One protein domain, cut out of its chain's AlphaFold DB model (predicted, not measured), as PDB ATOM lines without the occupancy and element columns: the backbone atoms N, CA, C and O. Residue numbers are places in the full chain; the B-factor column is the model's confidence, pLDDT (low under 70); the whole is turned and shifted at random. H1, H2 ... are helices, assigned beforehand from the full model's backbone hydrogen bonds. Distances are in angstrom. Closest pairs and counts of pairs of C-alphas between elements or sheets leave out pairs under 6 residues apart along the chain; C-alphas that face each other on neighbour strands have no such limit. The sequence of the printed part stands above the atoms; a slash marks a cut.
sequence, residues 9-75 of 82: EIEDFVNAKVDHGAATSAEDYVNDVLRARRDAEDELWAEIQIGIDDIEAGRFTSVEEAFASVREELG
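Overview. This is residues 9 to 75 of the 82 residues of an uncharacterized protein of Neorhizobium sp. NCHU2750 (UniProt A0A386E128). Picture an open bracket: one long straight helix, H2, makes the length, with a short helix set off to the side at each end, H1 near its first residues and H3 past its last, after a link of 6 residues. H1 packs on the first residues of H2, 26 to 30, and is turned across it, while H3 sticks out at the far end without touching any helix, and H1 and H3 both lie off to the same side of H2. The printed part has 67 residues, with three named helices in the order H1, H2, H3 and no named strand; its class is all helix. The whole is extended, with a radius of gyration of the C-alphas of 21.3 A, and elongated, spanning 53 by 31 by 20 A.

Along the chain. Begin with H2, residues 26 to 56: find C-alpha 26 at (-16.919, 4.396, -35.269) and go 45.0 A to C-alpha 56 at (-0.011, -36.116, -25.422). Before it you will find H1, residues 9 to 19, 15.3 A long. After it comes H3, residues 63 to 73, 15.5 A long and ending at C-alpha 73, (-25.788, -44.129, -26.600).

Arrangement. Look first at Val 14 and Ala 26, whose C-alphas, 6.0 A apart, are the closest of H1 and H2. H2 touches H1 with residues 26 to 30 alone. Their lines are about perpendicular, at 75 degrees. H3 is apart from both H1 and H2. Residues 33 to 50, which belong to H2, stand free. In H1, H2 and H3 every O i to N i+4 pair is within hydrogen-bond range.

Size, cuts and confidence. The two C-alphas farthest apart, those of Glu 11 and Gly 75, are 54.2 A from each other. Both links, H1 to H2 and H2 to H3, are short, with 6 residues each. The printed part has no cut. In the B-factor column the mean pLDDT of the printed part is 95.3, and no printed residue is under 70.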
ATOM      1  N   GLU A   9     -15.302   1.920 -48.681       97.38
ATOM      2  CA  GLU A   9     -16.452   1.030 -48.522       97.38
ATOM      3  C   GLU A   9     -16.607   0.482 -47.093       97.38
ATOM      4  O   GLU A   9     -17.716   0.180 -46.650       97.38
ATOM      5  N   ILE A  10     -15.502   0.363 -46.355       96.94
ATOM      6  CA  ILE A  10     -15.506  -0.073 -44.958       96.94
ATOM      7  C   ILE A  10     -15.864   1.095 -44.042       96.94
ATOM      8  O   ILE A  10     -16.589   0.899 -43.070       96.94
ATOM      9  N   GLU A  11     -15.397   2.305 -44.352       95.94
ATOM     10  CA  GLU A  11     -15.784   3.517 -43.627       95.94
ATOM     11  C   GLU A  11     -17.298   3.758 -43.727       95.94
ATOM     12  O   GLU A  11     -17.957   3.919 -42.700       95.94
ATOM     13  N   ASP A  12     -17.865   3.657 -44.933       96.94
ATOM     14  CA  ASP A  12     -19.312   3.756 -45.163       96.94
ATOM     15  C   ASP A  12     -20.089   2.701 -44.362       96.94
ATOM     16  O   ASP A  12     -21.102   3.001 -43.726       96.94
ATOM     17  N   PHE A  13     -19.595   1.460 -44.345       97.19
ATOM     18  CA  PHE A  13     -20.196   0.382 -43.565       97.19
ATOM     19  C   PHE A  13     -20.168   0.663 -42.057       97.19
ATOM     20  O   PHE A  13     -21.182   0.475 -41.382       97.19
ATOM     21  N   VAL A  14     -19.028   1.104 -41.517       96.31
ATOM     22  CA  VAL A  14     -18.886   1.421 -40.087       96.31
ATOM     23  C   VAL A  14     -19.808   2.578 -39.706       96.31
ATOM     24  O   VAL A  14     -20.526   2.476 -38.711       96.31
ATOM     25  N   ASN A  15     -19.858   3.632 -40.521       95.88
ATOM     26  CA  ASN A  15     -20.746   4.771 -40.291       95.88
ATOM     27  C   ASN A  15     -22.217   4.343 -40.289       95.88
ATOM     28  O   ASN A  15     -22.937   4.651 -39.343       95.88
ATOM     29  N   ALA A  16     -22.645   3.524 -41.256       97.12
ATOM     30  CA  ALA A  16     -24.008   2.997 -41.282       97.12
ATOM     31  C   ALA A  16     -24.349   2.194 -40.014       97.12
ATOM     32  O   ALA A  16     -25.460   2.275 -39.494       97.12
ATOM     33  N   LYS A  17     -23.402   1.417 -39.473       97.06
ATOM     34  CA  LYS A  17     -23.612   0.664 -38.226       97.06
ATOM     35  C   LYS A  17     -23.800   1.577 -37.020       97.06
ATOM     36  O   LYS A  17     -24.679   1.308 -36.203       97.06
ATOM     37  N   VAL A  18     -23.023   2.652 -36.930       96.62
ATOM     38  CA  VAL A  18     -23.168   3.670 -35.881       96.62
ATOM     39  C   VAL A  18     -24.504   4.402 -36.018       96.62
ATOM     40  O   VAL A  18     -25.236   4.502 -35.036       96.62
ATOM     41  N   ASP A  19     -24.883   4.810 -37.230       96.12
ATOM     42  CA  ASP A  19     -26.159   5.486 -37.506       96.12
ATOM     43  C   ASP A  19     -27.375   4.612 -37.153       96.12
ATOM     44  O   ASP A  19     -28.416   5.107 -36.717       96.12
ATOM     45  N   HIS A  20     -27.239   3.292 -37.290       95.81
ATOM     46  CA  HIS A  20     -28.238   2.312 -36.860       95.81
ATOM     47  C   HIS A  20     -28.179   1.967 -35.362       95.81
ATOM     48  O   HIS A  20     -28.938   1.110 -34.905       95.81
ATOM     49  N   GLY A  21     -27.311   2.623 -34.589       94.44
ATOM     50  CA  GLY A  21     -27.203   2.461 -33.141       94.44
ATOM     51  C   GLY A  21     -26.449   1.209 -32.694       94.44
ATOM     52  O   GLY A  21     -26.593   0.802 -31.544       94.44
ATOM     53  N   ALA A  22     -25.656   0.582 -33.570       92.31
ATOM     54  CA  ALA A  22     -24.851  -0.585 -33.199       92.31
ATOM     55  C   ALA A  22     -23.678  -0.232 -32.265       92.31
ATOM     56  O   ALA A  22     -23.167  -1.113 -31.580       92.31
ATOM     57  N   ALA A  23     -23.249   1.033 -32.247       94.81
ATOM     58  CA  ALA A  23     -22.219   1.555 -31.353       94.81
ATOM     59  C   ALA A  23     -22.364   3.075 -31.181       94.81
ATOM     60  O   ALA A  23     -23.010   3.739 -31.990       94.81
ATOM     61  N   THR A  24     -21.720   3.628 -30.151       94.44
ATOM     62  CA  THR A  24     -21.722   5.074 -29.852       94.44
ATOM     63  C   THR A  24     -20.826   5.873 -30.803       94.44
ATOM     64  O   THR A  24     -21.062   7.057 -31.036       94.44
ATOM     65  N   SER A  25     -19.789   5.239 -31.356       95.44
ATOM     66  CA  SER A  25     -18.858   5.849 -32.302       95.44
ATOM     67  C   SER A  25     -18.248   4.803 -33.240       95.44
ATOM     68  O   SER A  25     -18.282   3.601 -32.963       95.44
ATOM     69  N   ALA A  26     -17.653   5.261 -34.345       93.31
ATOM     70  CA  ALA A  26     -16.919   4.396 -35.269       93.31
ATOM     71  C   ALA A  26     -15.713   3.722 -34.593       93.31
ATOM     72  O   ALA A  26     -15.416   2.561 -34.868       93.31
ATOM     73  N   GLU A  27     -15.043   4.431 -33.678       93.81
ATOM     74  CA  GLU A  27     -13.934   3.883 -32.893       93.81
ATOM     75  C   GLU A  27     -14.412   2.759 -31.970       93.81
ATOM     76  O   GLU A  27     -13.785   1.700 -31.934       93.81
ATOM     77  N   ASP A  28     -15.532   2.952 -31.270       94.62
ATOM     78  CA  ASP A  28     -16.103   1.915 -30.406       94.62
ATOM     79  C   ASP A  28     -16.488   0.680 -31.223       94.62
ATOM     80  O   ASP A  28     -16.089  -0.432 -30.885       94.62
ATOM     81  N   TYR A  29     -17.164   0.883 -32.361       95.56
ATOM     82  CA  TYR A  29     -17.560  -0.210 -33.249       95.56
ATOM     83  C   TYR A  29     -16.357  -1.031 -33.730       95.56
ATOM     84  O   TYR A  29     -16.362  -2.259 -33.650       95.56
ATOM     85  N   VAL A  30     -15.305  -0.365 -34.218       94.81
ATOM     86  CA  VAL A  30     -14.097  -1.047 -34.704       94.81
ATOM     87  C   VAL A  30     -13.393  -1.788 -33.568       94.81
ATOM     88  O   VAL A  30     -12.981  -2.931 -33.757       94.81
ATOM     89  N   ASN A  31     -13.274  -1.178 -32.387       94.62
ATOM     90  CA  ASN A  31     -12.661  -1.838 -31.236       94.62
ATOM     91  C   ASN A  31     -13.438  -3.083 -30.807       94.62
ATOM     92  O   ASN A  31     -12.819  -4.107 -30.527       94.62
ATOM     93  N   ASP A  32     -14.767  -3.028 -30.786       95.50
ATOM     94  CA  ASP A  32     -15.593  -4.169 -30.395       95.50
ATOM     95  C   ASP A  32     -15.509  -5.309 -31.412       95.50
ATOM     96  O   ASP A  32     -15.357  -6.468 -31.025       95.50
ATOM     97  N   VAL A  33     -15.489  -4.996 -32.712       95.56
ATOM     98  CA  VAL A  33     -15.258  -5.997 -33.769       95.56
ATOM     99  C   VAL A  33     -13.884  -6.656 -33.616       95.56
ATOM    100  O   VAL A  33     -13.768  -7.878 -33.721       95.56
ATOM    101  N   LEU A  34     -12.836  -5.869 -33.360       95.69
ATOM    102  CA  LEU A  34     -11.481  -6.396 -33.190       95.69
ATOM    103  C   LEU A  34     -11.341  -7.233 -31.916       95.69
ATOM    104  O   LEU A  34     -10.683  -8.272 -31.958       95.69
ATOM    105  N   ARG A  35     -11.975  -6.825 -30.809       95.56
ATOM    106  CA  ARG A  35     -12.040  -7.629 -29.579       95.56
ATOM    107  C   ARG A  35     -12.735  -8.953 -29.837       95.56
ATOM    108  O   ARG A  35     -12.125  -9.982 -29.604       95.56
ATOM    109  N   ALA A  36     -13.928  -8.934 -30.427       95.12
ATOM    110  CA  ALA A  36     -14.659 -10.158 -30.739       95.12
ATOM    111  C   ALA A  36     -13.843 -11.105 -31.636       95.12
ATOM    112  O   ALA A  36     -13.831 -12.315 -31.427       95.12
ATOM    113  N   ARG A  37     -13.118 -10.561 -32.623       95.25
ATOM    114  CA  ARG A  37     -12.256 -11.365 -33.500       95.25
ATOM    115  C   ARG A  37     -11.045 -11.944 -32.769       95.25
ATOM    116  O   ARG A  37     -10.637 -13.053 -33.113       95.25
ATOM    117  N   ARG A  38     -10.461 -11.201 -31.827       95.50
ATOM    118  CA  ARG A  38      -9.375 -11.688 -30.971       95.50
ATOM    119  C   ARG A  38      -9.886 -12.778 -30.033       95.50
ATOM    120  O   ARG A  38      -9.292 -13.844 -29.997       95.50
ATOM    121  N   ASP A  39     -10.982 -12.529 -29.329       95.81
ATOM    122  CA  ASP A  39     -11.527 -13.455 -28.337       95.81
ATOM    123  C   ASP A  39     -11.899 -14.793 -28.996       95.81
ATOM    124  O   ASP A  39     -11.518 -15.846 -28.498       95.81
ATOM    125  N   ALA A  40     -12.504 -14.767 -30.189       95.00
ATOM    126  CA  ALA A  40     -12.782 -15.977 -30.965       95.00
ATOM    127  C   ALA A  40     -11.515 -16.745 -31.400       95.00
ATOM    128  O   ALA A  40     -11.557 -17.961 -31.583       95.00
ATOM    129  N   GLU A  41     -10.389 -16.056 -31.604       95.44
ATOM    130  CA  GLU A  41      -9.108 -16.703 -31.906       95.44
ATOM    131  C   GLU A  41      -8.485 -17.326 -30.663       95.44
ATOM    132  O   GLU A  41      -8.018 -18.461 -30.723       95.44
ATOM    133  N   ASP A  42      -8.519 -16.600 -29.547       95.00
ATOM    134  CA  ASP A  42      -8.033 -17.074 -28.256       95.00
ATOM    135  C   ASP A  42      -8.840 -18.318 -27.810       95.00
ATOM    136  O   ASP A  42      -8.251 -19.310 -27.379       95.00
ATOM    137  N   GLU A  43     -10.165 -18.318 -27.999       96.25
ATOM    138  CA  GLU A  43     -11.042 -19.475 -27.760       96.25
ATOM    139  C   GLU A  43     -10.704 -20.664 -28.670       96.25
ATOM    140  O   GLU A  43     -10.552 -21.787 -28.191       96.25
ATOM    141  N   LEU A  44     -10.528 -20.434 -29.977       96.44
ATOM    142  CA  LEU A  44     -10.163 -21.501 -30.912       96.44
ATOM    143  C   LEU A  44      -8.821 -22.143 -30.542       96.44
ATOM    144  O   LEU A  44      -8.688 -23.367 -30.577       96.44
ATOM    145  N   TRP A  45      -7.823 -21.333 -30.184       97.06
ATOM    146  CA  TRP A  45      -6.525 -21.849 -29.759       97.06
ATOM    147  C   TRP A  45      -6.607 -22.616 -28.445       97.06
ATOM    148  O   TRP A  45      -5.930 -23.636 -28.312       97.06
ATOM    149  N   ALA A  46      -7.449 -22.180 -27.507       97.06
ATOM    150  CA  ALA A  46      -7.692 -22.917 -26.274       97.06
ATOM    151  C   ALA A  46      -8.276 -24.312 -26.558       97.06
ATOM    152  O   ALA A  46      -7.749 -25.301 -26.053       97.06
ATOM    153  N   GLU A  47      -9.289 -24.418 -27.423       97.50
ATOM    154  CA  GLU A  47      -9.897 -25.706 -27.796       97.50
ATOM    155  C   GLU A  47      -8.920 -26.629 -28.540       97.50
ATOM    156  O   GLU A  47      -8.861 -27.834 -28.285       97.50
ATOM    157  N   ILE A  48      -8.091 -26.072 -29.429       97.50
ATOM    158  CA  ILE A  48      -7.023 -26.835 -30.090       97.50
ATOM    159  C   ILE A  48      -6.029 -27.373 -29.055       97.50
ATOM    160  O   ILE A  48      -5.628 -28.536 -29.143       97.50
ATOM    161  N   GLN A  49      -5.641 -26.554 -28.074       97.56
ATOM    162  CA  GLN A  49      -4.690 -26.962 -27.045       97.56
ATOM    163  C   GLN A  49      -5.237 -28.105 -26.184       97.56
ATOM    164  O   GLN A  49      -4.491 -29.034 -25.893       97.56
ATOM    165  N   ILE A  50      -6.535 -28.104 -25.860       97.56
ATOM    166  CA  ILE A  50      -7.183 -29.226 -25.159       97.56
ATOM    167  C   ILE A  50      -6.972 -30.536 -25.931       97.56
ATOM    168  O   ILE A  50      -6.547 -31.536 -25.354       97.56
ATOM    169  N   GLY A  51      -7.205 -30.528 -27.248       95.69
ATOM    170  CA  GLY A  51      -6.998 -31.707 -28.092       95.69
ATOM    171  C   GLY A  51      -5.536 -32.163 -28.163       95.69
ATOM    172  O   GLY A  51      -5.262 -33.364 -28.168       95.69
ATOM    173  N   ILE A  52      -4.587 -31.223 -28.189       97.56
ATOM    174  CA  ILE A  52      -3.150 -31.535 -28.134       97.56
ATOM    175  C   ILE A  52      -2.809 -32.210 -26.801       97.56
ATOM    176  O   ILE A  52      -2.196 -33.279 -26.803       97.56
ATOM    177  N   ASP A  53      -3.262 -31.643 -25.682       98.00
ATOM    178  CA  ASP A  53      -3.022 -32.177 -24.338       98.00
ATOM    179  C   ASP A  53      -3.645 -33.574 -24.160       98.00
ATOM    180  O   ASP A  53      -3.088 -34.437 -23.473       98.00
ATOM    181  N   ASP A  54      -4.804 -33.820 -24.777       97.75
ATOM    182  CA  ASP A  54      -5.442 -35.135 -24.826       97.75
ATOM    183  C   ASP A  54      -4.585 -36.150 -25.587       97.75
ATOM    184  O   ASP A  54      -4.334 -37.245 -25.078       97.75
ATOM    185  N   ILE A  55      -4.069 -35.785 -26.763       96.31
ATOM    186  CA  ILE A  55      -3.184 -36.652 -27.554       96.31
ATOM    187  C   ILE A  55      -1.893 -36.958 -26.787       96.31
ATOM    188  O   ILE A  55      -1.502 -38.125 -26.701       96.31
ATOM    189  N   GLU A  56      -1.248 -35.948 -26.197       97.06
ATOM    190  CA  GLU A  56      -0.011 -36.116 -25.422       97.06
ATOM    191  C   GLU A  56      -0.207 -37.014 -24.195       97.06
ATOM    192  O   GLU A  56       0.669 -37.809 -23.846       97.06
ATOM    193  N   ALA A  57      -1.382 -36.947 -23.567       97.44
ATOM    194  CA  ALA A  57      -1.751 -37.813 -22.456       97.44
ATOM    195  C   ALA A  57      -2.286 -39.195 -22.882       97.44
ATOM    196  O   ALA A  57      -2.669 -39.990 -22.018       97.44
ATOM    197  N   GLY A  58      -2.348 -39.491 -24.184       96.81
ATOM    198  CA  GLY A  58      -2.898 -40.740 -24.718       96.81
ATOM    199  C   GLY A  58      -4.422 -40.869 -24.585       96.81
ATOM    200  O   GLY A  58      -4.954 -41.972 -24.700       96.81
ATOM    201  N   ARG A  59      -5.135 -39.765 -24.339       95.88
ATOM    202  CA  ARG A  59      -6.601 -39.681 -24.273       95.88
ATOM    203  C   ARG A  59      -7.199 -39.478 -25.666       95.88
ATOM    204  O   ARG A  59      -7.826 -38.468 -25.951       95.88
ATOM    205  N   PHE A  60      -7.021 -40.456 -26.543       94.38
ATOM    206  CA  PHE A  60      -7.678 -40.480 -27.849       94.38
ATOM    207  C   PHE A  60      -8.281 -41.859 -28.113       94.38
ATOM    208  O   PHE A  60      -7.920 -42.852 -27.485       94.38
ATOM    209  N   THR A  61      -9.215 -41.923 -29.054       94.56
ATOM    210  CA  THR A  61      -9.850 -43.170 -29.497       94.56
ATOM    211  C   THR A  61      -9.918 -43.185 -31.017       94.56
ATOM    212  O   THR A  61      -9.781 -42.142 -31.664       94.56
ATOM    213  N   SER A  62     -10.083 -44.368 -31.607       94.88
ATOM    214  CA  SER A  62     -10.303 -44.470 -33.047       94.88
ATOM    215  C   SER A  62     -11.661 -43.884 -33.443       94.88
ATOM    216  O   SER A  62     -12.609 -43.831 -32.656       94.88
ATOM    217  N   VAL A  63     -11.770 -43.461 -34.700       92.19
ATOM    218  CA  VAL A  63     -13.027 -42.938 -35.248       92.19
ATOM    219  C   VAL A  63     -14.120 -44.010 -35.187       92.19
ATOM    220  O   VAL A  63     -15.266 -43.720 -34.848       92.19
ATOM    221  N   GLU A  64     -13.767 -45.265 -35.458       94.44
ATOM    222  CA  GLU A  64     -14.667 -46.412 -35.399       94.44
ATOM    223  C   GLU A  64     -15.241 -46.629 -33.993       94.44
ATOM    224  O   GLU A  64     -16.447 -46.845 -33.856       94.44
ATOM    225  N   GLU A  65     -14.399 -46.549 -32.961       93.50
ATOM    226  CA  GLU A  65     -14.809 -46.665 -31.557       93.50
ATOM    227  C   GLU A  65     -15.683 -45.483 -31.124       93.50
ATOM    228  O   GLU A  65     -16.732 -45.700 -30.514       93.50
ATOM    229  N   ALA A  66     -15.319 -44.254 -31.503       92.94
ATOM    230  CA  ALA A  66     -16.114 -43.063 -31.206       92.94
ATOM    231  C   ALA A  66     -17.534 -43.171 -31.787       92.94
ATOM    232  O   ALA A  66     -18.526 -42.998 -31.076       92.94
ATOM    233  N   PHE A  67     -17.665 -43.535 -33.069       94.06
ATOM    234  CA  PHE A  67     -18.980 -43.720 -33.690       94.06
ATOM    235  C   PHE A  67     -19.743 -44.919 -33.131       94.06
ATOM    236  O   PHE A  67     -20.975 -44.878 -33.085       94.06
ATOM    237  N   ALA A  68     -19.056 -45.994 -32.736       93.19
ATOM    238  CA  ALA A  68     -19.699 -47.122 -32.074       93.19
ATOM    239  C   ALA A  68     -20.314 -46.693 -30.735       93.19
ATOM    240  O   ALA A  68     -21.489 -46.979 -30.507       93.19
ATOM    241  N   SER A  69     -19.566 -45.941 -29.921       92.06
ATOM    242  CA  SER A  69     -20.028 -45.406 -28.636       92.06
ATOM    243  C   SER A  69     -21.235 -44.475 -28.801       92.06
ATOM    244  O   SER A  69     -22.260 -44.685 -28.157       92.06
ATOM    245  N   VAL A  70     -21.184 -43.532 -29.747       93.12
ATOM    246  CA  VAL A  70     -22.314 -42.623 -30.025       93.12
ATOM    247  C   VAL A  70     -23.556 -43.390 -30.494       93.12
ATOM    248  O   VAL A  70     -24.677 -43.089 -30.087       93.12
ATOM    249  N   ARG A  71     -23.396 -44.400 -31.359       90.50
ATOM    250  CA  ARG A  71     -24.526 -45.224 -31.825       90.50
ATOM    251  C   ARG A  71     -25.150 -46.033 -30.694       90.50
ATOM    252  O   ARG A  71     -26.371 -46.172 -30.676       90.50
ATOM    253  N   GLU A  72     -24.330 -46.562 -29.791       91.62
ATOM    254  CA  GLU A  72     -24.796 -47.271 -28.601       91.62
ATOM    255  C   GLU A  72     -25.610 -46.342 -27.694       91.62
ATOM    256  O   GLU A  72     -26.738 -46.685 -27.338       91.62
ATOM    257  N   GLU A  73     -25.103 -45.139 -27.415       92.25
ATOM    258  CA  GLU A  73     -25.788 -44.129 -26.600       92.25
ATOM    259  C   GLU A  73     -27.131 -43.695 -27.214       92.25
ATOM    260  O   GLU A  73     -28.129 -43.530 -26.513       92.25
ATOM    261  N   LEU A  74     -27.192 -43.596 -28.544       92.81
ATOM    262  CA  LEU A  74     -28.409 -43.259 -29.287       92.81
ATOM    263  C   LEU A  74     -29.336 -44.463 -29.550       92.81
ATOM    264  O   LEU A  74     -30.376 -44.305 -30.192       92.81
ATOM    265  N   GLY A  75     -28.982 -45.674 -29.103       89.81
ATOM    266  CA  GLY A  75     -29.774 -46.890 -29.324       89.81
ATOM    267  C   GLY A  75     -29.871 -47.336 -30.792       89.81
ATOM    268  O   GLY A  75     -30.753 -48.120 -31.158       89.81
TER     269      GLY A  75